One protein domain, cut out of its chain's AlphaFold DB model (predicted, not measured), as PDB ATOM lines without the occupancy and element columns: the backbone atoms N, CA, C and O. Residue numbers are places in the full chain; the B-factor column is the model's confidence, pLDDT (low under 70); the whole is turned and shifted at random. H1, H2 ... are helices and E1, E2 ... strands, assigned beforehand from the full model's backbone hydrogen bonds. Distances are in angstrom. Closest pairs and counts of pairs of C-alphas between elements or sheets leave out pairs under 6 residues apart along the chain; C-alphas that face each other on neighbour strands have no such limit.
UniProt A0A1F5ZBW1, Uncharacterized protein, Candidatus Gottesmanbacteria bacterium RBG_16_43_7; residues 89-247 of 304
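This is residues 89 to 247 of the 304 residues of an uncharacterized protein of Candidatus Gottesmanbacteria bacterium RBG_16_43_7 (UniProt A0A1F5ZBW1). The model has two lobes: a small four-stranded sheet with helices H5 and H7 over one face, and a looser, open frame in which the long helix H1 makes one side, H3 packs on H1, and H2 lies across a gap from H1. Residues 111 to 127, with no named element, lead away from the end of H1 to H2, and the link from H3 to E1 crosses back to the sheet lobe. The printed part has 159 residues, with seven named helices and four named strands in the order H1 H2 H3 E1 E2 H4 H5 E3 H6 H7 E4. The sheet runs E1 E2 E3 E4 and is mixed, and the class is mixed, helices and strands. The whole is compact, with a radius of gyration of the C-alphas of 17.6 A, and spans 52 by 46 by 29 A.

H1, residues 89 to 110, touches H3, residues 143 to 149, with its residues 94 to 102 alone; the closest C-alphas, of Ala 98 and Thr 143, are 6.3 A apart. They run the same way at a steep tilt of 40 degrees. H2, residues 128 to 133, touches no helix. E1, residues 159 to 162, and E2, residues 166 to 171, form an antiparallel hairpin, with N 161 and O 168 at 2.8 A. E3, residues 202 to 207, is parallel to E2, with N 169 and O 204 at 2.8 A. E4, residues 244 to 246, is parallel to E3, with N 246 and O 205 at 2.8 A. H5, residues 183 to 198, is on the sheet over E1 and E2, at a height over the sheet of 9.3 A. H7, residues 224 to 240, is on the same face at a height of 10.0 A, over E3 and only just not over E2, on which 2 of its C-alphas fall. These are two layers, helices on one face of a sheet. H5 and H7 only just touch, with 3 pairs of C-alphas within 8 A, the closest those of Gln 190 and Phe 240 at 6.3 A. H4, residues 173 to 176, touches H7, with the closest C-alphas, of Leu 176 and Met 229, 4.8 A apart. H6, residues 213 to 216, is close to H7 but not clearly touching; the closest C-alphas, of Trp 213 and Ile 230, are 7.9 A apart. Two strand-helix-strand units, parallel neighbour strands with helices between, have right-handed crossovers: E2, H4 H5, E3 and E3, H6 H7, E4. Each O i to N i+4 pair is within hydrogen-bond range in H2, H3, H5 and H7; in H1 15 of 18 are, and H4 and H6 are too short for one.

H1 begins at C-alpha 89 (44.061, -10.468, 23.213) and is 32.3 A long. H5 is 22.4 A and H7 24.8 A long; E2 is 16.2 A and E3 16.5 A. E4 ends at C-alpha 246 (27.271, 16.233, 14.166).

The C-alphas farthest apart, of Asn 89 and Ala 198, are 53.2 A apart. The printed part has no cut, and its one long link is H1 to H2. Residues 131 to 138, of which 131 to 133 belong to H2, and residues 215 to 220 stand free. The mean pLDDT of the printed part is 73.7, and 61 residues are under 70, among them residues 89 to 116, 121 to 144 and 214 to 220.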
ATOM      1  N   ASN A  89      42.939 -11.239  23.751       59.78
ATOM      2  CA  ASN A  89      44.061 -10.468  23.213       59.78
ATOM      3  C   ASN A  89      43.604  -9.162  22.554       59.78
ATOM      4  O   ASN A  89      44.316  -8.165  22.661       59.78
ATOM      5  N   TYR A  90      42.428  -9.150  21.925       54.66
ATOM      6  CA  TYR A  90      41.799  -7.942  21.396       54.66
ATOM      7  C   TYR A  90      41.442  -6.952  22.511       54.66
ATOM      8  O   TYR A  90      41.873  -5.803  22.451       54.66
ATOM      9  N   ILE A  91      40.781  -7.394  23.588       55.38
ATOM     10  CA  ILE A  91      40.428  -6.537  24.741       55.38
ATOM     11  C   ILE A  91      41.669  -5.863  25.354       55.38
ATOM     12  O   ILE A  91      41.659  -4.673  25.672       55.38
ATOM     13  N   LYS A  92      42.802  -6.570  25.444       55.44
ATOM     14  CA  LYS A  92      44.070  -5.973  25.912       55.44
ATOM     15  C   LYS A  92      44.568  -4.825  25.024       55.44
ATOM     16  O   LYS A  92      45.301  -3.957  25.506       55.44
ATOM     17  N   GLN A  93      44.191  -4.792  23.746       58.59
ATOM     18  CA  GLN A  93      44.508  -3.683  22.844       58.59
ATOM     19  C   GLN A  93      43.617  -2.462  23.097       58.59
ATOM     20  O   GLN A  93      44.131  -1.346  22.996       58.59
ATOM     21  N   TYR A  94      42.357  -2.639  23.521       57.34
ATOM     22  CA  TYR A  94      41.479  -1.527  23.922       57.34
ATOM     23  C   TYR A  94      42.109  -0.697  25.039       57.34
ATOM     24  O   TYR A  94      42.195   0.521  24.908       57.34
ATOM     25  N   TYR A  95      42.683  -1.342  26.064       59.59
ATOM     26  CA  TYR A  95      43.427  -0.648  27.124       59.59
ATOM     27  C   TYR A  95      44.539   0.252  26.563       59.59
ATOM     28  O   TYR A  95      44.670   1.422  26.927       59.59
ATOM     29  N   GLN A  96      45.361  -0.278  25.651       61.22
ATOM     30  CA  GLN A  96      46.477   0.479  25.075       61.22
ATOM     31  C   GLN A  96      45.996   1.622  24.175       61.22
ATOM     32  O   GLN A  96      46.641   2.672  24.121       61.22
ATOM     33  N   THR A  97      44.879   1.435  23.476       58.31
ATOM     34  CA  THR A  97      44.253   2.472  22.649       58.31
ATOM     35  C   THR A  97      43.643   3.568  23.515       58.31
ATOM     36  O   THR A  97      43.979   4.736  23.320       58.31
ATOM     37  N   ALA A  98      42.858   3.214  24.531       60.91
ATOM     38  CA  ALA A  98      42.288   4.156  25.490       60.91
ATOM     39  C   ALA A  98      43.371   4.950  26.227       60.91
ATOM     40  O   ALA A  98      43.249   6.162  26.382       60.91
ATOM     41  N   LYS A  99      44.484   4.307  26.600       61.59
ATOM     42  CA  LYS A  99      45.645   4.986  27.191       61.59
ATOM     43  C   LYS A  99      46.294   5.997  26.241       61.59
ATOM     44  O   LYS A  99      46.677   7.081  26.668       61.59
ATOM     45  N   LYS A 100      46.441   5.673  24.953       61.25
ATOM     46  CA  LYS A 100      46.988   6.621  23.959       61.25
ATOM     47  C   LYS A 100      46.029   7.779  23.685       61.25
ATOM     48  O   LYS A 100      46.472   8.920  23.533       61.25
ATOM     49  N   LEU A 101      44.731   7.486  23.622       60.78
ATOM     50  CA  LEU A 101      43.688   8.495  23.485       60.78
ATOM     51  C   LEU A 101      43.706   9.437  24.692       60.78
ATOM     52  O   LEU A 101      43.802  10.646  24.504       60.78
ATOM     53  N   SER A 102      43.723   8.898  25.914       62.75
ATOM     54  CA  SER A 102      43.750   9.700  27.139       62.75
ATOM     55  C   SER A 102      44.972  10.610  27.201       62.75
ATOM     56  O   SER A 102      44.822  11.789  27.497       62.75
ATOM     57  N   GLN A 103      46.160  10.125  26.830       64.62
ATOM     58  CA  GLN A 103      47.366  10.958  26.735       64.62
ATOM     59  C   GLN A 103      47.177  12.131  25.767       64.62
ATOM     60  O   GLN A 103      47.449  13.273  26.128       64.62
ATOM     61  N   SER A 104      46.645  11.866  24.573       60.75
ATOM     62  CA  SER A 104      46.409  12.901  23.557       60.75
ATOM     63  C   SER A 104      45.378  13.937  24.026       60.75
ATOM     64  O   SER A 104      45.571  15.142  23.860       60.75
ATOM     65  N   LEU A 105      44.295  13.485  24.661       58.12
ATOM     66  CA  LEU A 105      43.266  14.353  25.233       58.12
ATOM     67  C   LEU A 105      43.818  15.185  26.404       58.12
ATOM     68  O   LEU A 105      43.574  16.387  26.488       58.12
ATOM     69  N   LEU A 106      44.625  14.593  27.282       65.88
ATOM     70  CA  LEU A 106      45.266  15.313  28.382       65.88
ATOM     71  C   LEU A 106      46.246  16.378  27.870       65.88
ATOM     72  O   LEU A 106      46.242  17.494  28.390       65.88
ATOM     73  N   GLU A 107      47.029  16.087  26.827       66.06
ATOM     74  CA  GLU A 107      47.906  17.072  26.177       66.06
ATOM     75  C   GLU A 107      47.129  18.284  25.654       66.06
ATOM     76  O   GLU A 107      47.573  19.424  25.807       66.06
ATOM     77  N   LEU A 108      45.954  18.060  25.067       57.41
ATOM     78  CA  LEU A 108      45.078  19.137  24.610       57.41
ATOM     79  C   LEU A 108      44.515  19.937  25.785       57.41
ATOM     80  O   LEU A 108      44.546  21.169  25.759       57.41
ATOM     81  N   ARG A 109      44.092  19.261  26.858       61.25
ATOM     82  CA  ARG A 109      43.636  19.925  28.087       61.25
ATOM     83  C   ARG A 109      44.731  20.808  28.695       61.25
ATOM     84  O   ARG A 109      44.444  21.919  29.135       61.25
ATOM     85  N   HIS A 110      45.993  20.369  28.663       67.25
ATOM     86  CA  HIS A 110      47.146  21.177  29.091       67.25
ATOM     87  C   HIS A 110      47.363  22.432  28.238       67.25
ATOM     88  O   HIS A 110      47.923  23.411  28.727       67.25
ATOM     89  N   ARG A 111      46.881  22.438  26.993       62.84
ATOM     90  CA  ARG A 111      46.855  23.614  26.107       62.84
ATOM     91  C   ARG A 111      45.580  24.450  26.274       62.84
ATOM     92  O   ARG A 111      45.249  25.233  25.391       62.84
ATOM     93  N   SER A 112      44.858  24.264  27.381       61.78
ATOM     94  CA  SER A 112      43.586  24.932  27.683       61.78
ATOM     95  C   SER A 112      42.479  24.655  26.662       61.78
ATOM     96  O   SER A 112      41.533  25.433  26.547       61.78
ATOM     97  N   VAL A 113      42.570  23.537  25.937       55.91
ATOM     98  CA  VAL A 113      41.483  23.067  25.080       55.91
ATOM     99  C   VAL A 113      40.437  22.390  25.949       55.91
ATOM    100  O   VAL A 113      40.740  21.456  26.693       55.91
ATOM    101  N   GLN A 114      39.196  22.852  25.845       64.75
ATOM    102  CA  GLN A 114      38.082  22.184  26.492       64.75
ATOM    103  C   GLN A 114      37.668  20.951  25.690       64.75
ATOM    104  O   GLN A 114      37.508  21.014  24.472       64.75
ATOM    105  N   ILE A 115      37.484  19.836  26.390       63.75
ATOM    106  CA  ILE A 115      37.075  18.562  25.804       63.75
ATOM    107  C   ILE A 115      35.659  18.271  26.274       63.75
ATOM    108  O   ILE A 115      35.397  18.245  27.475       63.75
ATOM    109  N   ILE A 116      34.759  18.076  25.315       66.38
ATOM    110  CA  ILE A 116      33.375  17.667  25.533       66.38
ATOM    111  C   ILE A 116      33.248  16.262  24.955       66.38
ATOM    112  O   ILE A 116      33.388  16.079  23.748       66.38
ATOM    113  N   TRP A 117      33.011  15.275  25.815       72.56
ATOM    114  CA  TRP A 117      32.719  13.909  25.394       72.56
ATOM    115  C   TRP A 117      31.219  13.677  25.514       72.56
ATOM    116  O   TRP A 117      30.682  13.644  26.614       72.56
ATOM    117  N   VAL A 118      30.534  13.540  24.384       73.00
ATOM    118  CA  VAL A 118      29.109  13.192  24.342       73.00
ATOM    119  C   VAL A 118      28.973  11.672  24.336       73.00
ATOM    120  O   VAL A 118      29.537  11.033  23.454       73.00
ATOM    121  N   GLN A 119      28.247  11.103  25.303       77.19
ATOM    122  CA  GLN A 119      28.110   9.649  25.443       77.19
ATOM    123  C   GLN A 119      27.487   8.997  24.192       77.19
ATOM    124  O   GLN A 119      26.394   9.395  23.771       77.19
ATOM    125  N   GLY A 120      28.150   7.976  23.646       71.50
ATOM    126  CA  GLY A 120      27.633   7.060  22.624       71.50
ATOM    127  C   GLY A 120      26.933   5.823  23.196       71.50
ATOM    128  O   GLY A 120      26.778   5.683  24.409       71.50
ATOM    129  N   ASN A 121      26.477   4.909  22.334       66.31
ATOM    130  CA  ASN A 121      25.826   3.675  22.793       66.31
ATOM    131  C   ASN A 121      26.810   2.717  23.482       66.31
ATOM    132  O   ASN A 121      26.434   2.082  24.465       66.31
ATOM    133  N   GLU A 122      28.056   2.668  23.006       63.06
ATOM    134  CA  GLU A 122      29.117   1.825  23.579       63.06
ATOM    135  C   GLU A 122      29.724   2.405  24.870       63.06
ATOM    136  O   GLU A 122      30.386   1.694  25.616       63.06
ATOM    137  N   ASP A 123      29.445   3.673  25.189       59.50
ATOM    138  CA  ASP A 123      29.920   4.336  26.413       59.50
ATOM    139  C   ASP A 123      28.993   4.088  27.629       59.50
ATOM    140  O   ASP A 123      29.180   4.673  28.702       59.50
ATOM    141  N   MET A 124      27.921   3.302  27.475       64.06
ATOM    142  CA  MET A 124      26.994   2.973  28.565       64.06
ATOM    143  C   MET A 124      27.531   1.800  29.403       64.06
ATOM    144  O   MET A 124      28.021   0.826  28.854       64.06
ATOM    145  N   SER A 125      27.345   1.845  30.729       54.66
ATOM    146  CA  SER A 125      27.825   0.843  31.711       54.66
ATOM    147  C   SER A 125      27.248  -0.577  31.560       54.66
ATOM    148  O   SER A 125      27.637  -1.496  32.272       54.66
ATOM    149  N   LEU A 126      26.315  -0.758  30.629       51.16
ATOM    150  CA  LEU A 126      25.857  -2.045  30.121       51.16
ATOM    151  C   LEU A 126      26.054  -1.988  28.609       51.16
ATOM    152  O   LEU A 126      25.078  -1.838  27.866       51.16
ATOM    153  N   SER A 127      27.308  -1.977  28.151       46.84
ATOM    154  CA  SER A 127      27.560  -2.023  26.717       46.84
ATOM    155  C   SER A 127      26.936  -3.315  26.197       46.84
ATOM    156  O   SER A 127      26.931  -4.361  26.860       46.84
ATOM    157  N   LEU A 128      26.334  -3.237  25.013       41.88
ATOM    158  CA  LEU A 128      25.710  -4.381  24.356       41.88
ATOM    159  C   LEU A 128      26.687  -5.570  24.263       41.88
ATOM    160  O   LEU A 128      26.254  -6.712  24.153       41.88
ATOM    161  N   GLU A 129      27.990  -5.301  24.341       45.78
ATOM    162  CA  GLU A 129      29.104  -6.243  24.336       45.78
ATOM    163  C   GLU A 129      29.062  -7.269  25.484       45.78
ATOM    164  O   GLU A 129      29.303  -8.449  25.215       45.78
ATOM    165  N   ASN A 130      28.676  -6.882  26.713       42.31
ATOM    166  CA  ASN A 130      28.541  -7.821  27.847       42.31
ATOM    167  C   ASN A 130      27.522  -8.925  27.531       42.31
ATOM    168  O   ASN A 130      27.737 -10.101  27.814       42.31
ATOM    169  N   ILE A 131      26.416  -8.535  26.892       40.53
ATOM    170  CA  ILE A 131      25.307  -9.426  26.532       40.53
ATOM    171  C   ILE A 131      25.601 -10.168  25.220       40.53
ATOM    172  O   ILE A 131      25.229 -11.328  25.065       40.53
ATOM    173  N   THR A 132      26.265  -9.513  24.266       40.88
ATOM    174  CA  THR A 132      26.463 -10.039  22.905       40.88
ATOM    175  C   THR A 132      27.634 -11.019  22.828       40.88
ATOM    176  O   THR A 132      27.623 -11.908  21.979       40.88
ATOM    177  N   TYR A 133      28.633 -10.905  23.713       49.53
ATOM    178  CA  TYR A 133      29.883 -11.656  23.576       49.53
ATOM    179  C   TYR A 133      30.221 -12.611  24.735       49.53
ATOM    180  O   TYR A 133      31.232 -13.306  24.635       49.53
ATOM    181  N   ASN A 134      29.390 -12.748  25.778       49.06
ATOM    182  CA  ASN A 134      29.610 -13.708  26.882       49.06
ATOM    183  C   ASN A 134      31.036 -13.636  27.475       49.06
ATOM    184  O   ASN A 134      31.725 -14.654  27.606       49.06
ATOM    185  N   PHE A 135      31.519 -12.434  27.780       52.09
ATOM    186  CA  PHE A 135      32.715 -12.298  28.607       52.09
ATOM    187  C   PHE A 135      32.318 -12.297  30.082       52.09
ATOM    188  O   PHE A 135      31.249 -11.810  30.435       52.09
ATOM    189  N   ASP A 136      33.184 -12.837  30.937       54.50
ATOM    190  CA  ASP A 136      33.056 -12.648  32.380       54.50
ATOM    191  C   ASP A 136      33.322 -11.161  32.691       54.50
ATOM    192  O   ASP A 136      34.347 -10.629  32.246       54.50
ATOM    193  N   ASP A 137      32.425 -10.504  33.439       51.31
ATOM    194  CA  ASP A 137      32.434  -9.049  33.711       51.31
ATOM    195  C   ASP A 137      33.796  -8.517  34.209       51.31
ATOM    196  O   ASP A 137      34.164  -7.373  33.957       51.31
ATOM    197  N   GLU A 138      34.596  -9.354  34.875       53.47
ATOM    198  CA  GLU A 138      35.909  -8.990  35.425       53.47
ATOM    199  C   GLU A 138      37.028  -8.836  34.373       53.47
ATOM    200  O   GLU A 138      38.135  -8.406  34.707       53.47
ATOM    201  N   GLN A 139      36.793  -9.218  33.111       53.75
ATOM    202  CA  GLN A 139      37.837  -9.278  32.073       53.75
ATOM    203  C   GLN A 139      37.721  -8.194  30.997       53.75
ATOM    204  O   GLN A 139      38.638  -8.065  30.178       53.75
ATOM    205  N   ILE A 140      36.638  -7.415  30.988       57.38
ATOM    206  CA  ILE A 140      36.446  -6.328  30.028       57.38
ATOM    207  C   ILE A 140      37.097  -5.059  30.571       57.38
ATOM    208  O   ILE A 140      36.881  -4.641  31.704       57.38
ATOM    209  N   PHE A 141      37.931  -4.439  29.741       60.47
ATOM    210  CA  PHE A 141      38.490  -3.136  30.059       60.47
ATOM    211  C   PHE A 141      37.415  -2.055  29.892       60.47
ATOM    212  O   PHE A 141      37.039  -1.722  28.768       60.47
ATOM    213  N   ASP A 142      36.970  -1.482  31.008       68.50
ATOM    214  CA  ASP A 142      36.040  -0.356  30.999       68.50
ATOM    215  C   ASP A 142      36.768   0.939  30.594       68.50
ATOM    216  O   ASP A 142      37.493   1.580  31.367       68.50
ATOM    217  N   THR A 143      36.594   1.307  29.324       63.34
ATOM    218  CA  THR A 143      37.195   2.509  28.739       63.34
ATOM    219  C   THR A 143      36.595   3.788  29.330       63.34
ATOM    220  O   THR A 143      37.317   4.776  29.500       63.34
ATOM    221  N   THR A 144      35.309   3.762  29.685       68.94
ATOM    222  CA  THR A 144      34.584   4.895  30.271       68.94
ATOM    223  C   THR A 144      35.073   5.175  31.683       68.94
ATOM    224  O   THR A 144      35.435   6.316  31.996       68.94
ATOM    225  N   ASP A 145      35.171   4.142  32.516       73.50
ATOM    226  CA  ASP A 145      35.705   4.255  33.873       73.50
ATOM    227  C   ASP A 145      37.169   4.693  33.850       73.50
ATOM    228  O   ASP A 145      37.560   5.611  34.578       73.50
ATOM    229  N   PHE A 146      37.986   4.106  32.967       73.31
ATOM    230  CA  PHE A 146      39.385   4.503  32.823       73.31
ATOM    231  C   PHE A 146      39.529   5.987  32.472       73.31
ATOM    232  O   PHE A 146      40.299   6.700  33.121       73.31
ATOM    233  N   LEU A 147      38.809   6.476  31.458       68.75
ATOM    234  CA  LEU A 147      38.899   7.874  31.036       68.75
ATOM    235  C   LEU A 147      38.300   8.833  32.077       68.75
ATOM    236  O   LEU A 147      38.870   9.902  32.317       68.75
ATOM    237  N   THR A 148      37.253   8.414  32.792       77.75
ATOM    238  CA  THR A 148      36.700   9.154  33.936       77.75
ATOM    239  C   THR A 148      37.744   9.325  35.040       77.75
ATOM    240  O   THR A 148      37.930  10.438  35.536       77.75
ATOM    241  N   GLN A 149      38.515   8.280  35.361       81.38
ATOM    242  CA  GLN A 149      39.637   8.362  36.310       81.38
ATOM    243  C   GLN A 149      40.765   9.296  35.829       81.38
ATOM    244  O   GLN A 149      41.497   9.845  36.652       81.38
ATOM    245  N   GLN A 150      40.895   9.534  34.517       73.19
ATOM    246  CA  GLN A 150      41.803  10.552  33.958       73.19
ATOM    247  C   GLN A 150      41.207  11.979  33.982       73.19
ATOM    248  O   GLN A 150      41.858  12.947  33.567       73.19
ATOM    249  N   GLY A 151      39.979  12.145  34.479       76.25
ATOM    250  CA  GLY A 151      39.250  13.414  34.497       76.25
ATOM    251  C   GLY A 151      38.627  13.776  33.148       76.25
ATOM    252  O   GLY A 151      38.517  14.961  32.832       76.25
ATOM    253  N   ILE A 152      38.279  12.770  32.341       69.50
ATOM    254  CA  ILE A 152      37.597  12.896  31.050       69.50
ATOM    255  C   ILE A 152      36.324  12.043  31.133       69.50
ATOM    256  O   ILE A 152      36.316  10.892  30.716       69.50
ATOM    257  N   ALA A 153      35.269  12.589  31.734       75.94
ATOM    258  CA  ALA A 153      34.004  11.878  31.906       75.94
ATOM    259  C   ALA A 153      33.061  12.136  30.717       75.94
ATOM    260  O   ALA A 153      32.987  13.284  30.256       75.94
ATOM    261  N   PRO A 154      32.320  11.121  30.232       74.31
ATOM    262  CA  PRO A 154      31.280  11.341  29.242       74.31
ATOM    263  C   PRO A 154      30.127  12.137  29.855       74.31
ATOM    264  O   PRO A 154      29.723  11.934  31.001       74.31
ATOM    265  N   ILE A 155      29.563  13.034  29.061       78.06
ATOM    266  CA  ILE A 155      28.343  13.746  29.397       78.06
ATOM    267  C   ILE A 155      27.163  12.829  29.100       78.06
ATOM    268  O   ILE A 155      26.983  12.388  27.965       78.06
ATOM    269  N   THR A 156      26.356  12.572  30.125       82.81
ATOM    270  CA  THR A 156      25.197  11.670  30.082       82.81
ATOM    271  C   THR A 156      23.859  12.410  30.048       82.81
ATOM    272  O   THR A 156      22.828  11.810  29.753       82.81
ATOM    273  N   GLU A 157      23.864  13.722  30.289       87.44
ATOM    274  CA  GLU A 157      22.672  14.570  30.288       87.44
ATOM    275  C   GLU A 157      22.688  15.589  29.149       87.44
ATOM    276  O   GLU A 157      23.738  16.082  28.731       87.44
ATOM    277  N   ILE A 158      21.500  15.935  28.658       90.25
ATOM    278  CA  ILE A 158      21.338  16.989  27.661       90.25
ATOM    279  C   ILE A 158      21.798  18.342  28.215       90.25
ATOM    280  O   ILE A 158      21.562  18.690  29.373       90.25
ATOM    281  N   GLY A 159      22.436  19.146  27.376       89.56
ATOM    282  CA  GLY A 159      22.874  20.469  27.786       89.56
ATOM    283  C   GLY A 159      23.460  21.258  26.638       89.56
ATOM    284  O   GLY A 159      23.417  20.847  25.477       89.56
ATOM    285  N   GLY A 160      24.007  22.415  26.982       88.38
ATOM    286  CA  GLY A 160      24.678  23.248  26.013       88.38
ATOM    287  C   GLY A 160      25.680  24.195  26.638       88.38
ATOM    288  O   GLY A 160      25.696  24.443  27.846       88.38
ATOM    289  N   GLN A 161      26.545  24.719  25.781       84.38
ATOM    290  CA  GLN A 161      27.594  25.635  26.166       84.38
ATOM    291  C   GLN A 161      27.787  26.724  25.128       84.38
ATOM    292  O   GLN A 161      27.962  26.482  23.933       84.38
ATOM    293  N   ARG A 162      27.861  27.950  25.635       82.44
ATOM    294  CA  ARG A 162      28.171  29.129  24.845       82.44
ATOM    295  C   ARG A 162      29.681  29.279  24.639       82.44
ATOM    296  O   ARG A 162      30.441  29.335  25.603       82.44
ATOM    297  N   GLY A 163      30.093  29.401  23.384       73.44
ATOM    298  CA  GLY A 163      31.410  29.857  22.950       73.44
ATOM    299  C   GLY A 163      31.389  31.316  22.472       73.44
ATOM    300  O   GLY A 163      30.442  32.063  22.723       73.44
ATOM    301  N   GLN A 164      32.451  31.737  21.779       73.62
ATOM    302  CA  GLN A 164      32.555  33.104  21.247       73.62
ATOM    303  C   GLN A 164      31.699  33.323  19.991       73.62
ATOM    304  O   GLN A 164      31.050  34.358  19.880       73.62
ATOM    305  N   ALA A 165      31.698  32.354  19.071       71.88
ATOM    306  CA  ALA A 165      30.962  32.411  17.802       71.88
ATOM    307  C   ALA A 165      29.855  31.348  17.693       71.88
ATOM    308  O   ALA A 165      28.971  31.453  16.850       71.88
ATOM    309  N   THR A 166      29.884  30.349  18.570       75.75
ATOM    310  CA  THR A 166      29.037  29.158  18.498       75.75
ATOM    311  C   THR A 166      28.394  28.876  19.844       75.75
ATOM    312  O   THR A 166      28.981  29.140  20.893       75.75
ATOM    313  N   TYR A 167      27.197  28.309  19.828       80.19
ATOM    314  CA  TYR A 167      26.570  27.667  20.971       80.19
ATOM    315  C   TYR A 167      26.424  26.179  20.659       80.19
ATOM    316  O   TYR A 167      25.758  25.797  19.697       80.19
ATOM    317  N   PHE A 168      27.085  25.350  21.459       82.44
ATOM    318  CA  PHE A 168      27.052  23.902  21.319       82.44
ATOM    319  C   PHE A 168      25.907  23.332  22.140       82.44
ATOM    320  O   PHE A 168      25.736  23.704  23.297       82.44
ATOM    321  N   ILE A 169      25.164  22.408  21.554       86.69
ATOM    322  CA  ILE A 169      24.171  21.563  22.208       86.69
ATOM    323  C   ILE A 169      24.709  20.142  22.139       86.69
ATOM    324  O   ILE A 169      25.151  19.711  21.075       86.69
ATOM    325  N   TRP A 170      24.656  19.396  23.234       86.31
ATOM    326  CA  TRP A 170      24.959  17.968  23.220       86.31
ATOM    327  C   TRP A 170      23.730  17.155  23.604       86.31
ATOM    328  O   TRP A 170      23.032  17.470  24.569       86.31
ATOM    329  N   ILE A 171      23.500  16.083  22.851       86.88
ATOM    330  CA  ILE A 171      22.422  15.118  23.053       86.88
ATOM    331  C   ILE A 171      23.060  13.733  23.253       86.88
ATOM    332  O   ILE A 171      23.325  13.029  22.270       86.88
ATOM    333  N   PRO A 172      23.359  13.336  24.502       86.31
ATOM    334  CA  PRO A 172      23.930  12.026  24.809       86.31
ATOM    335  C   PRO A 172      22.998  10.881  24.413       86.31
ATOM    336  O   PRO A 172      21.778  11.003  24.539       86.31
ATOM    337  N   PHE A 173      23.553   9.742  24.004       81.94
ATOM    338  CA  PHE A 173      22.775   8.590  23.538       81.94
ATOM    339  C   PHE A 173      21.753   8.104  24.576       81.94
ATOM    340  O   PHE A 173      20.589   7.870  24.256       81.94
ATOM    341  N   SER A 174      22.152   8.018  25.848       83.81
ATOM    342  CA  SER A 174      21.264   7.602  26.940       83.81
ATOM    343  C   SER A 174      20.108   8.575  27.191       83.81
ATOM    344  O   SER A 174      19.029   8.140  27.602       83.81
ATOM    345  N   SER A 175      20.296   9.866  26.894       87.94
ATOM    346  CA  SER A 175      19.255  10.890  27.030       87.94
ATOM    347  C   SER A 175      18.129  10.713  26.011       87.94
ATOM    348  O   SER A 175      17.017  11.155  26.264       87.94
ATOM    349  N   LEU A 176      18.379  10.031  24.889       88.25
ATOM    350  CA  LEU A 176      17.368   9.771  23.862       88.25
ATOM    351  C   LEU A 176      16.399   8.649  24.250       88.25
ATOM    352  O   LEU A 176      15.382   8.470  23.579       88.25
ATOM    353  N   LYS A 177      16.672   7.895  25.324       88.25
ATOM    354  CA  LYS A 177      15.776   6.831  25.790       88.25
ATOM    355  C   LYS A 177      14.420   7.393  26.254       88.25
ATOM    356  O   LYS A 177      14.342   8.543  26.696       88.25
ATOM    357  N   PRO A 178      13.335   6.599  26.193       79.00
ATOM    358  CA  PRO A 178      12.001   7.058  26.578       79.00
ATOM    359  C   PRO A 178      11.960   7.635  28.001       79.00
ATOM    360  O   PRO A 178      12.568   7.086  28.921       79.00
ATOM    361  N   ASN A 179      11.197   8.718  28.191       78.88
ATOM    362  CA  ASN A 179      10.955   9.367  29.489       78.88
ATOM    363  C   ASN A 179      12.211   9.895  30.213       78.88
ATOM    364  O   ASN A 179      12.196  10.042  31.435       78.88
ATOM    365  N   LYS A 180      13.306  10.173  29.491       80.44
ATOM    366  CA  LYS A 180      14.545  10.716  30.077       80.44
ATOM    367  C   LYS A 180      14.640  12.237  30.083       80.44
ATOM    368  O   LYS A 180      15.530  12.776  30.731       80.44
ATOM    369  N   TRP A 181      13.756  12.927  29.377       82.12
ATOM    370  CA  TRP A 181      13.832  14.374  29.241       82.12
ATOM    371  C   TRP A 181      13.077  15.096  30.352       82.12
ATOM    372  O   TRP A 181      11.859  14.960  30.478       82.12
ATOM    373  N   ASP A 182      13.792  15.919  31.119       83.31
ATOM    374  CA  ASP A 182      13.176  16.898  32.009       83.31
ATOM    375  C   ASP A 182      12.731  18.125  31.197       83.31
ATOM    376  O   ASP A 182      13.541  18.848  30.614       83.31
ATOM    377  N   ILE A 183      11.422  18.386  31.193       85.88
ATOM    378  CA  ILE A 183      10.809  19.532  30.509       85.88
ATOM    379  C   ILE A 183      11.451  20.850  30.960       85.88
ATOM    380  O   ILE A 183      11.676  21.732  30.133       85.88
ATOM    381  N   LYS A 184      11.792  20.997  32.247       88.00
ATOM    382  CA  LYS A 184      12.412  22.232  32.752       88.00
ATOM    383  C   LYS A 184      13.813  22.429  32.186       88.00
ATOM    384  O   LYS A 184      14.154  23.548  31.802       88.00
ATOM    385  N   GLN A 185      14.600  21.357  32.114       87.69
ATOM    386  CA  GLN A 185      15.936  21.372  31.517       87.69
ATOM    387  C   GLN A 185      15.862  21.731  30.031       87.69
ATOM    388  O   GLN A 185      16.608  22.597  29.575       87.69
ATOM    389  N   LEU A 186      14.911  21.143  29.298       90.75
ATOM    390  CA  LEU A 186      14.680  21.454  27.888       90.75
ATOM    391  C   LEU A 186      14.265  22.908  27.667       90.75
ATOM    392  O   LEU A 186      14.852  23.577  26.821       90.75
ATOM    393  N   SER A 187      13.303  23.427  28.435       92.38
ATOM    394  CA  SER A 187      12.873  24.826  28.315       92.38
ATOM    395  C   SER A 187      13.995  25.805  28.665       92.38
ATOM    396  O   SER A 187      14.145  26.846  28.018       92.38
ATOM    397  N   HIS A 188      14.815  25.476  29.669       93.38
ATOM    398  CA  HIS A 188      15.984  26.279  30.008       93.38
ATOM    399  C   HIS A 188      16.998  26.299  28.859       93.38
ATOM    400  O   HIS A 188      17.432  27.375  28.443       93.38
ATOM    401  N   LEU A 189      17.328  25.129  28.310       95.19
ATOM    402  CA  LEU A 189      18.243  25.000  27.180       95.19
ATOM    403  C   LEU A 189      17.712  25.724  25.936       95.19
ATOM    404  O   LEU A 189      18.450  26.468  25.299       95.19
ATOM    405  N   GLN A 190      16.419  25.595  25.638       96.06
ATOM    406  CA  GLN A 190      15.773  26.307  24.536       96.06
ATOM    407  C   GLN A 190      15.925  27.825  24.691       96.06
ATOM    408  O   GLN A 190      16.342  28.503  23.755       96.06
ATOM    409  N   THR A 191      15.687  28.352  25.896       97.00
ATOM    410  CA  THR A 191      15.875  29.782  26.190       97.00
ATOM    411  C   THR A 191      17.324  30.218  25.931       97.00
ATOM    412  O   THR A 191      17.569  31.285  25.368       97.00
ATOM    413  N   GLN A 192      18.308  29.396  26.311       96.69
ATOM    414  CA  GLN A 192      19.724  29.688  26.060       96.69
ATOM    415  C   GLN A 192      20.069  29.676  24.563       96.69
ATOM    416  O   GLN A 192      20.816  30.542  24.102       96.69
ATOM    417  N   VAL A 193      19.504  28.737  23.800       95.00
ATOM    418  CA  VAL A 193      19.668  28.652  22.340       95.00
ATOM    419  C   VAL A 193      19.070  29.880  21.652       95.00
ATOM    420  O   VAL A 193      19.717  30.483  20.796       95.00
ATOM    421  N   GLU A 194      17.881  30.320  22.064       96.44
ATOM    422  CA  GLU A 194      17.246  31.537  21.545       96.44
ATOM    423  C   GLU A 194      18.093  32.786  21.829       96.44
ATOM    424  O   GLU A 194      18.317  33.607  20.935       96.44
ATOM    425  N   GLN A 195      18.648  32.904  23.039       97.00
ATOM    426  CA  GLN A 195      19.570  33.987  23.399       97.00
ATOM    427  C   GLN A 195      20.888  33.935  22.612       97.00
ATOM    428  O   GLN A 195      21.463  34.976  22.282       97.00
ATOM    429  N   ALA A 196      21.409  32.741  22.318       88.25
ATOM    430  CA  ALA A 196      22.585  32.570  21.468       88.25
ATOM    431  C   ALA A 196      22.307  33.018  20.033       88.25
ATOM    432  O   ALA A 196      23.063  33.830  19.494       88.25
ATOM    433  N   ARG A 197      21.178  32.585  19.468       90.31
ATOM    434  CA  ARG A 197      20.737  32.967  18.125       90.31
ATOM    435  C   ARG A 197      20.520  34.475  18.003       90.31
ATOM    436  O   ARG A 197      21.017  35.083  17.062       90.31
ATOM    437  N   ALA A 198      19.850  35.098  18.974       95.44
ATOM    438  CA  ALA A 198      19.634  36.549  18.997       95.44
ATOM    439  C   ALA A 198      20.948  37.351  19.055       95.44
ATOM    440  O   ALA A 198      21.019  38.475  18.564       95.44
ATOM    441  N   ALA A 199      21.999  36.762  19.627       90.31
ATOM    442  CA  ALA A 199      23.336  37.337  19.671       90.31
ATOM    443  C   ALA A 199      24.197  37.011  18.431       90.31
ATOM    444  O   ALA A 199      25.372  37.369  18.410       90.31
ATOM    445  N   GLY A 200      23.633  36.346  17.417       83.88
ATOM    446  CA  GLY A 200      24.313  36.021  16.162       83.88
ATOM    447  C   GLY A 200      25.268  34.830  16.235       83.88
ATOM    448  O   GLY A 200      26.145  34.727  15.384       83.88
ATOM    449  N   LEU A 201      25.137  33.956  17.240       74.31
ATOM    450  CA  LEU A 201      25.944  32.735  17.328       74.31
ATOM    451  C   LEU A 201      25.359  31.638  16.434       74.31
ATOM    452  O   LEU A 201      24.139  31.487  16.332       74.31
ATOM    453  N   GLU A 202      26.241  30.829  15.856       80.19
ATOM    454  CA  GLU A 202      25.869  29.577  15.197       80.19
ATOM    455  C   GLU A 202      25.484  28.524  16.242       80.19
ATOM    456  O   GLU A 202      26.123  28.411  17.288       80.19
ATOM    457  N   ILE A 203      24.442  27.741  15.977       78.94
ATOM    458  CA  ILE A 203      23.975  26.665  16.851       78.94
ATOM    459  C   ILE A 203      24.432  25.332  16.258       78.94
ATOM    460  O   ILE A 203      24.053  24.966  15.144       78.94
ATOM    461  N   VAL A 204      25.242  24.601  17.021       79.88
ATOM    462  CA  VAL A 204      25.778  23.291  16.634       79.88
ATOM    463  C   VAL A 204      25.239  22.249  17.597       79.88
ATOM    464  O   VAL A 204      25.448  22.363  18.801       79.88
ATOM    465  N   MET A 205      24.580  21.220  17.079       80.31
ATOM    466  CA  MET A 205      24.133  20.073  17.860       80.31
ATOM    467  C   MET A 205      25.069  18.887  17.641       80.31
ATOM    468  O   MET A 205      25.407  18.551  16.509       80.31
ATOM    469  N   VAL A 206      25.467  18.243  18.732       79.12
ATOM    470  CA  VAL A 206      26.325  17.059  18.738       79.12
ATOM    471  C   VAL A 206      25.566  15.919  19.396       79.12
ATOM    472  O   VAL A 206      25.094  16.042  20.525       79.12
ATOM    473  N   THR A 207      25.452  14.796  18.709       80.56
ATOM    474  CA  THR A 207      24.867  13.568  19.247       80.56
ATOM    475  C   THR A 207      25.664  12.367  18.759       80.56
ATOM    476  O   THR A 207      26.575  12.517  17.951       80.56
ATOM    477  N   HIS A 208      25.353  11.179  19.262       74.75
ATOM    478  CA  HIS A 208      25.897   9.947  18.708       74.75
ATOM    479  C   HIS A 208      24.911   9.249  17.769       74.75
ATOM    480  O   HIS A 208      25.353   8.694  16.780       74.75
ATOM    481  N   LEU A 209      23.598   9.284  18.037       78.00
ATOM    482  CA  LEU A 209      22.592   8.597  17.217       78.00
ATOM    483  C   LEU A 209      22.318   9.358  15.909       78.00
ATOM    484  O   LEU A 209      22.357  10.583  15.876       78.00
ATOM    485  N   GLN A 210      21.974   8.636  14.846       76.31
ATOM    486  CA  GLN A 210      21.554   9.230  13.576       76.31
ATOM    487  C   GLN A 210      20.057   9.581  13.522       76.31
ATOM    488  O   GLN A 210      19.240   8.848  14.085       76.31
ATOM    489  N   PRO A 211      19.672  10.653  12.806       79.31
ATOM    490  CA  PRO A 211      18.279  11.095  12.712       79.31
ATOM    491  C   PRO A 211      17.432  10.311  11.693       79.31
ATOM    492  O   PRO A 211      16.210  10.260  11.839       79.31
ATOM    493  N   ASP A 212      18.048   9.683  10.683       77.50
ATOM    494  CA  ASP A 212      17.340   8.936   9.635       77.50
ATOM    495  C   ASP A 212      17.904   7.522   9.460       77.50
ATOM    496  O   ASP A 212      18.868   7.294   8.738       77.50
ATOM    497  N   TRP A 213      17.270   6.533  10.091       71.62
ATOM    498  CA  TRP A 213      17.691   5.136   9.954       71.62
ATOM    499  C   TRP A 213      17.564   4.591   8.533       71.62
ATOM    500  O   TRP A 213      18.393   3.792   8.103       71.62
ATOM    501  N   SER A 214      16.525   5.004   7.807       69.06
ATOM    502  CA  SER A 214      16.181   4.428   6.502       69.06
ATOM    503  C   SER A 214      17.221   4.748   5.435       69.06
ATOM    504  O   SER A 214      17.394   4.001   4.478       69.06
ATOM    505  N   LYS A 215      17.957   5.840   5.621       67.00
ATOM    506  CA  LYS A 215      19.033   6.231   4.726       67.00
ATOM    507  C   LYS A 215      20.272   5.348   4.856       67.00
ATOM    508  O   LYS A 215      20.891   5.020   3.845       67.00
ATOM    509  N   HIS A 216      20.595   4.942   6.078       59.25
ATOM    510  CA  HIS A 216      21.752   4.089   6.361       59.25
ATOM    511  C   HIS A 216      21.409   2.604   6.235       59.25
ATOM    512  O   HIS A 216      22.277   1.806   5.889       59.25
ATOM    513  N   PHE A 217      20.134   2.246   6.436       67.38
ATOM    514  CA  PHE A 217      19.613   0.879   6.366       67.38
ATOM    515  C   PHE A 217      18.271   0.801   5.607       67.38
ATOM    516  O   PHE A 217      17.240   0.496   6.211       67.38
ATOM    517  N   PRO A 218      18.245   1.029   4.278       62.50
ATOM    518  CA  PRO A 218      17.007   1.144   3.492       62.50
ATOM    519  C   PRO A 218      16.151  -0.125   3.453       62.50
ATOM    520  O   PRO A 218      14.955  -0.051   3.184       62.50
ATOM    521  N   SER A 219      16.738  -1.289   3.731       65.25
ATOM    522  CA  SER A 219      16.028  -2.568   3.817       65.25
ATOM    523  C   SER A 219      15.537  -2.911   5.227       65.25
ATOM    524  O   SER A 219      14.871  -3.932   5.400       65.25
ATOM    525  N   GLN A 220      15.853  -2.096   6.240       68.75
ATOM    526  CA  GLN A 220      15.539  -2.391   7.634       68.75
ATOM    527  C   GLN A 220      14.489  -1.441   8.199       68.75
ATOM    528  O   GLN A 220      14.646  -0.220   8.213       68.75
ATOM    529  N   THR A 221      13.437  -2.024   8.764       72.62
ATOM    530  CA  THR A 221      12.448  -1.279   9.539       72.62
ATOM    531  C   THR A 221      12.957  -1.101  10.965       72.62
ATOM    532  O   THR A 221      13.152  -2.084  11.679       72.62
ATOM    533  N   VAL A 222      13.131   0.144  11.411       76.31
ATOM    534  CA  VAL A 222      13.408   0.427  12.824       76.31
ATOM    535  C   VAL A 222      12.119   0.340  13.641       76.31
ATOM    536  O   VAL A 222      11.090   0.903  13.274       76.31
ATOM    537  N   GLN A 223      12.175  -0.380  14.760       79.06
ATOM    538  CA  GLN A 223      11.051  -0.585  15.672       79.06
ATOM    539  C   GLN A 223      11.504  -0.467  17.134       79.06
ATOM    540  O   GLN A 223      12.699  -0.467  17.436       79.06
ATOM    541  N   GLY A 224      10.536  -0.382  18.048       85.38
ATOM    542  CA  GLY A 224      10.785  -0.404  19.489       85.38
ATOM    543  C   GLY A 224      11.564   0.814  19.994       85.38
ATOM    544  O   GLY A 224      11.323   1.941  19.565       85.38
ATOM    545  N   GLU A 225      12.491   0.581  20.926       81.25
ATOM    546  CA  GLU A 225      13.269   1.640  21.586       81.25
ATOM    547  C   GLU A 225      14.069   2.480  20.583       81.25
ATOM    548  O   GLU A 225      14.035   3.704  20.667       81.25
ATOM    549  N   ALA A 226      14.688   1.858  19.574       79.38
ATOM    550  CA  ALA A 226      15.444   2.574  18.546       79.38
ATOM    551  C   ALA A 226      14.572   3.583  17.773       79.38
ATOM    552  O   ALA A 226      14.995   4.713  17.544       79.38
ATOM    553  N   ALA A 227      13.328   3.215  17.437       84.38
ATOM    554  CA  ALA A 227      12.395   4.116  16.756       84.38
ATOM    555  C   ALA A 227      12.040   5.321  17.633       84.38
ATOM    556  O   ALA A 227      12.015   6.456  17.159       84.38
ATOM    557  N   GLN A 228      11.818   5.079  18.926       87.19
ATOM    558  CA  GLN A 228      11.515   6.142  19.877       87.19
ATOM    559  C   GLN A 228      12.716   7.066  20.109       87.19
ATOM    560  O   GLN A 228      12.538   8.276  20.204       87.19
ATOM    561  N   MET A 229      13.933   6.523  20.172       88.12
ATOM    562  CA  MET A 229      15.154   7.319  20.325       88.12
ATOM    563  C   MET A 229      15.394   8.233  19.121       88.12
ATOM    564  O   MET A 229      15.750   9.395  19.302       88.12
ATOM    565  N   ILE A 230      15.141   7.739  17.905       85.62
ATOM    566  CA  ILE A 230      15.200   8.551  16.681       85.62
ATOM    567  C   ILE A 230      14.111   9.626  16.686       85.62
ATOM    568  O   ILE A 230      14.390  10.782  16.380       85.62
ATOM    569  N   ALA A 231      12.881   9.282  17.079       86.62
ATOM    570  CA  ALA A 231      11.802  10.260  17.205       86.62
ATOM    571  C   ALA A 231      12.152  11.367  18.214       86.62
ATOM    572  O   ALA A 231      11.935  12.544  17.933       86.62
ATOM    573  N   ASN A 232      12.758  11.004  19.348       90.50
ATOM    574  CA  ASN A 232      13.245  11.966  20.332       90.50
ATOM    575  C   ASN A 232      14.367  12.830  19.734       90.50
ATOM    576  O   ASN A 232      14.326  14.046  19.859       90.50
ATOM    577  N   LEU A 233      15.336  12.256  19.015       88.50
ATOM    578  CA  LEU A 233      16.375  13.054  18.356       88.50
ATOM    579  C   LEU A 233      15.774  14.064  17.364       88.50
ATOM    580  O   LEU A 233      16.134  15.238  17.401       88.50
ATOM    581  N   ASN A 234      14.811  13.642  16.545       86.12
ATOM    582  CA  ASN A 234      14.114  14.532  15.615       86.12
ATOM    583  C   ASN A 234      13.337  15.635  16.346       86.12
ATOM    584  O   ASN A 234      13.414  16.795  15.955       86.12
ATOM    585  N   GLN A 235      12.702  15.325  17.480       88.38
ATOM    586  CA  GLN A 235      12.079  16.343  18.328       88.38
ATOM    587  C   GLN A 235      13.099  17.366  18.858       88.38
ATOM    588  O   GLN A 235      12.787  18.554  18.929       88.38
ATOM    589  N   ALA A 236      14.314  16.944  19.228       87.25
ATOM    590  CA  ALA A 236      15.371  17.870  19.644       87.25
ATOM    591  C   ALA A 236      15.834  18.752  18.477       87.25
ATOM    592  O   ALA A 236      16.033  19.955  18.661       87.25
ATOM    593  N   ILE A 237      15.989  18.177  17.281       86.62
ATOM    594  CA  ILE A 237      16.343  18.915  16.063       86.62
ATOM    595  C   ILE A 237      15.286  19.984  15.770       86.62
ATOM    596  O   ILE A 237      15.643  21.148  15.589       86.62
ATOM    597  N   ASP A 238      14.003  19.626  15.821       85.00
ATOM    598  CA  ASP A 238      12.890  20.554  15.600       85.00
ATOM    599  C   ASP A 238      12.828  21.654  16.669       85.00
ATOM    600  O   ASP A 238      12.577  22.819  16.355       85.00
ATOM    601  N   LEU A 239      13.075  21.295  17.933       87.88
ATOM    602  CA  LEU A 239      13.030  22.220  19.064       87.88
ATOM    603  C   LEU A 239      14.159  23.251  19.010       87.88
ATOM    604  O   LEU A 239      13.938  24.441  19.237       87.88
ATOM    605  N   PHE A 240      15.385  22.797  18.752       88.56
ATOM    606  CA  PHE A 240      16.564  23.653  18.835       88.56
ATOM    607  C   PHE A 240      16.950  24.284  17.502       88.56
ATOM    608  O   PHE A 240      17.633  25.308  17.519       88.56
ATOM    609  N   GLN A 241      16.500  23.726  16.374       85.31
ATOM    610  CA  GLN A 241      16.800  24.182  15.013       85.31
ATOM    611  C   GLN A 241      18.293  24.513  14.830       85.31
ATOM    612  O   GLN A 241      18.645  25.686  14.627       85.31
ATOM    613  N   PRO A 242      19.194  23.525  14.999       81.44
ATOM    614  CA  PRO A 242      20.623  23.755  14.845       81.44
ATOM    615  C   PRO A 242      20.982  24.016  13.374       81.44
ATOM    616  O   PRO A 242      20.444  23.368  12.479       81.44
ATOM    617  N   GLN A 243      21.932  24.919  13.114       82.88
ATOM    618  CA  GLN A 243      22.494  25.099  11.768       82.88
ATOM    619  C   GLN A 243      23.376  23.914  11.360       82.88
ATOM    620  O   GLN A 243      23.494  23.612  10.174       82.88
ATOM    621  N   HIS A 244      23.983  23.234  12.337       73.75
ATOM    622  CA  HIS A 244      24.834  22.070  12.107       73.75
ATOM    623  C   HIS A 244      24.480  20.932  13.061       73.75
ATOM    624  O   HIS A 244      24.319  21.153  14.261       73.75
ATOM    625  N   LEU A 245      24.432  19.709  12.535       70.75
ATOM    626  CA  LEU A 245      24.266  18.483  13.309       70.75
ATOM    627  C   LEU A 245      25.477  17.571  13.082       70.75
ATOM    628  O   LEU A 245      25.809  17.256  11.941       70.75
ATOM    629  N   VAL A 246      26.116  17.142  14.166       71.44
ATOM    630  CA  VAL A 246      27.271  16.233  14.166       71.44
ATOM    631  C   VAL A 246      26.859  14.921  14.835       71.44
ATOM    632  O   VAL A 246      26.480  14.941  16.005       71.44
ATOM    633  N   TYR A 247      26.925  13.798  14.108       71.38
ATOM    634  CA  TYR A 247      26.514  12.474  14.600       71.38
ATOM    635  C   TYR A 247      27.386  11.331  14.043       71.38
ATOM    636  O   TYR A 247      27.095  10.754  12.997       71.38
TER     637      TYR A 247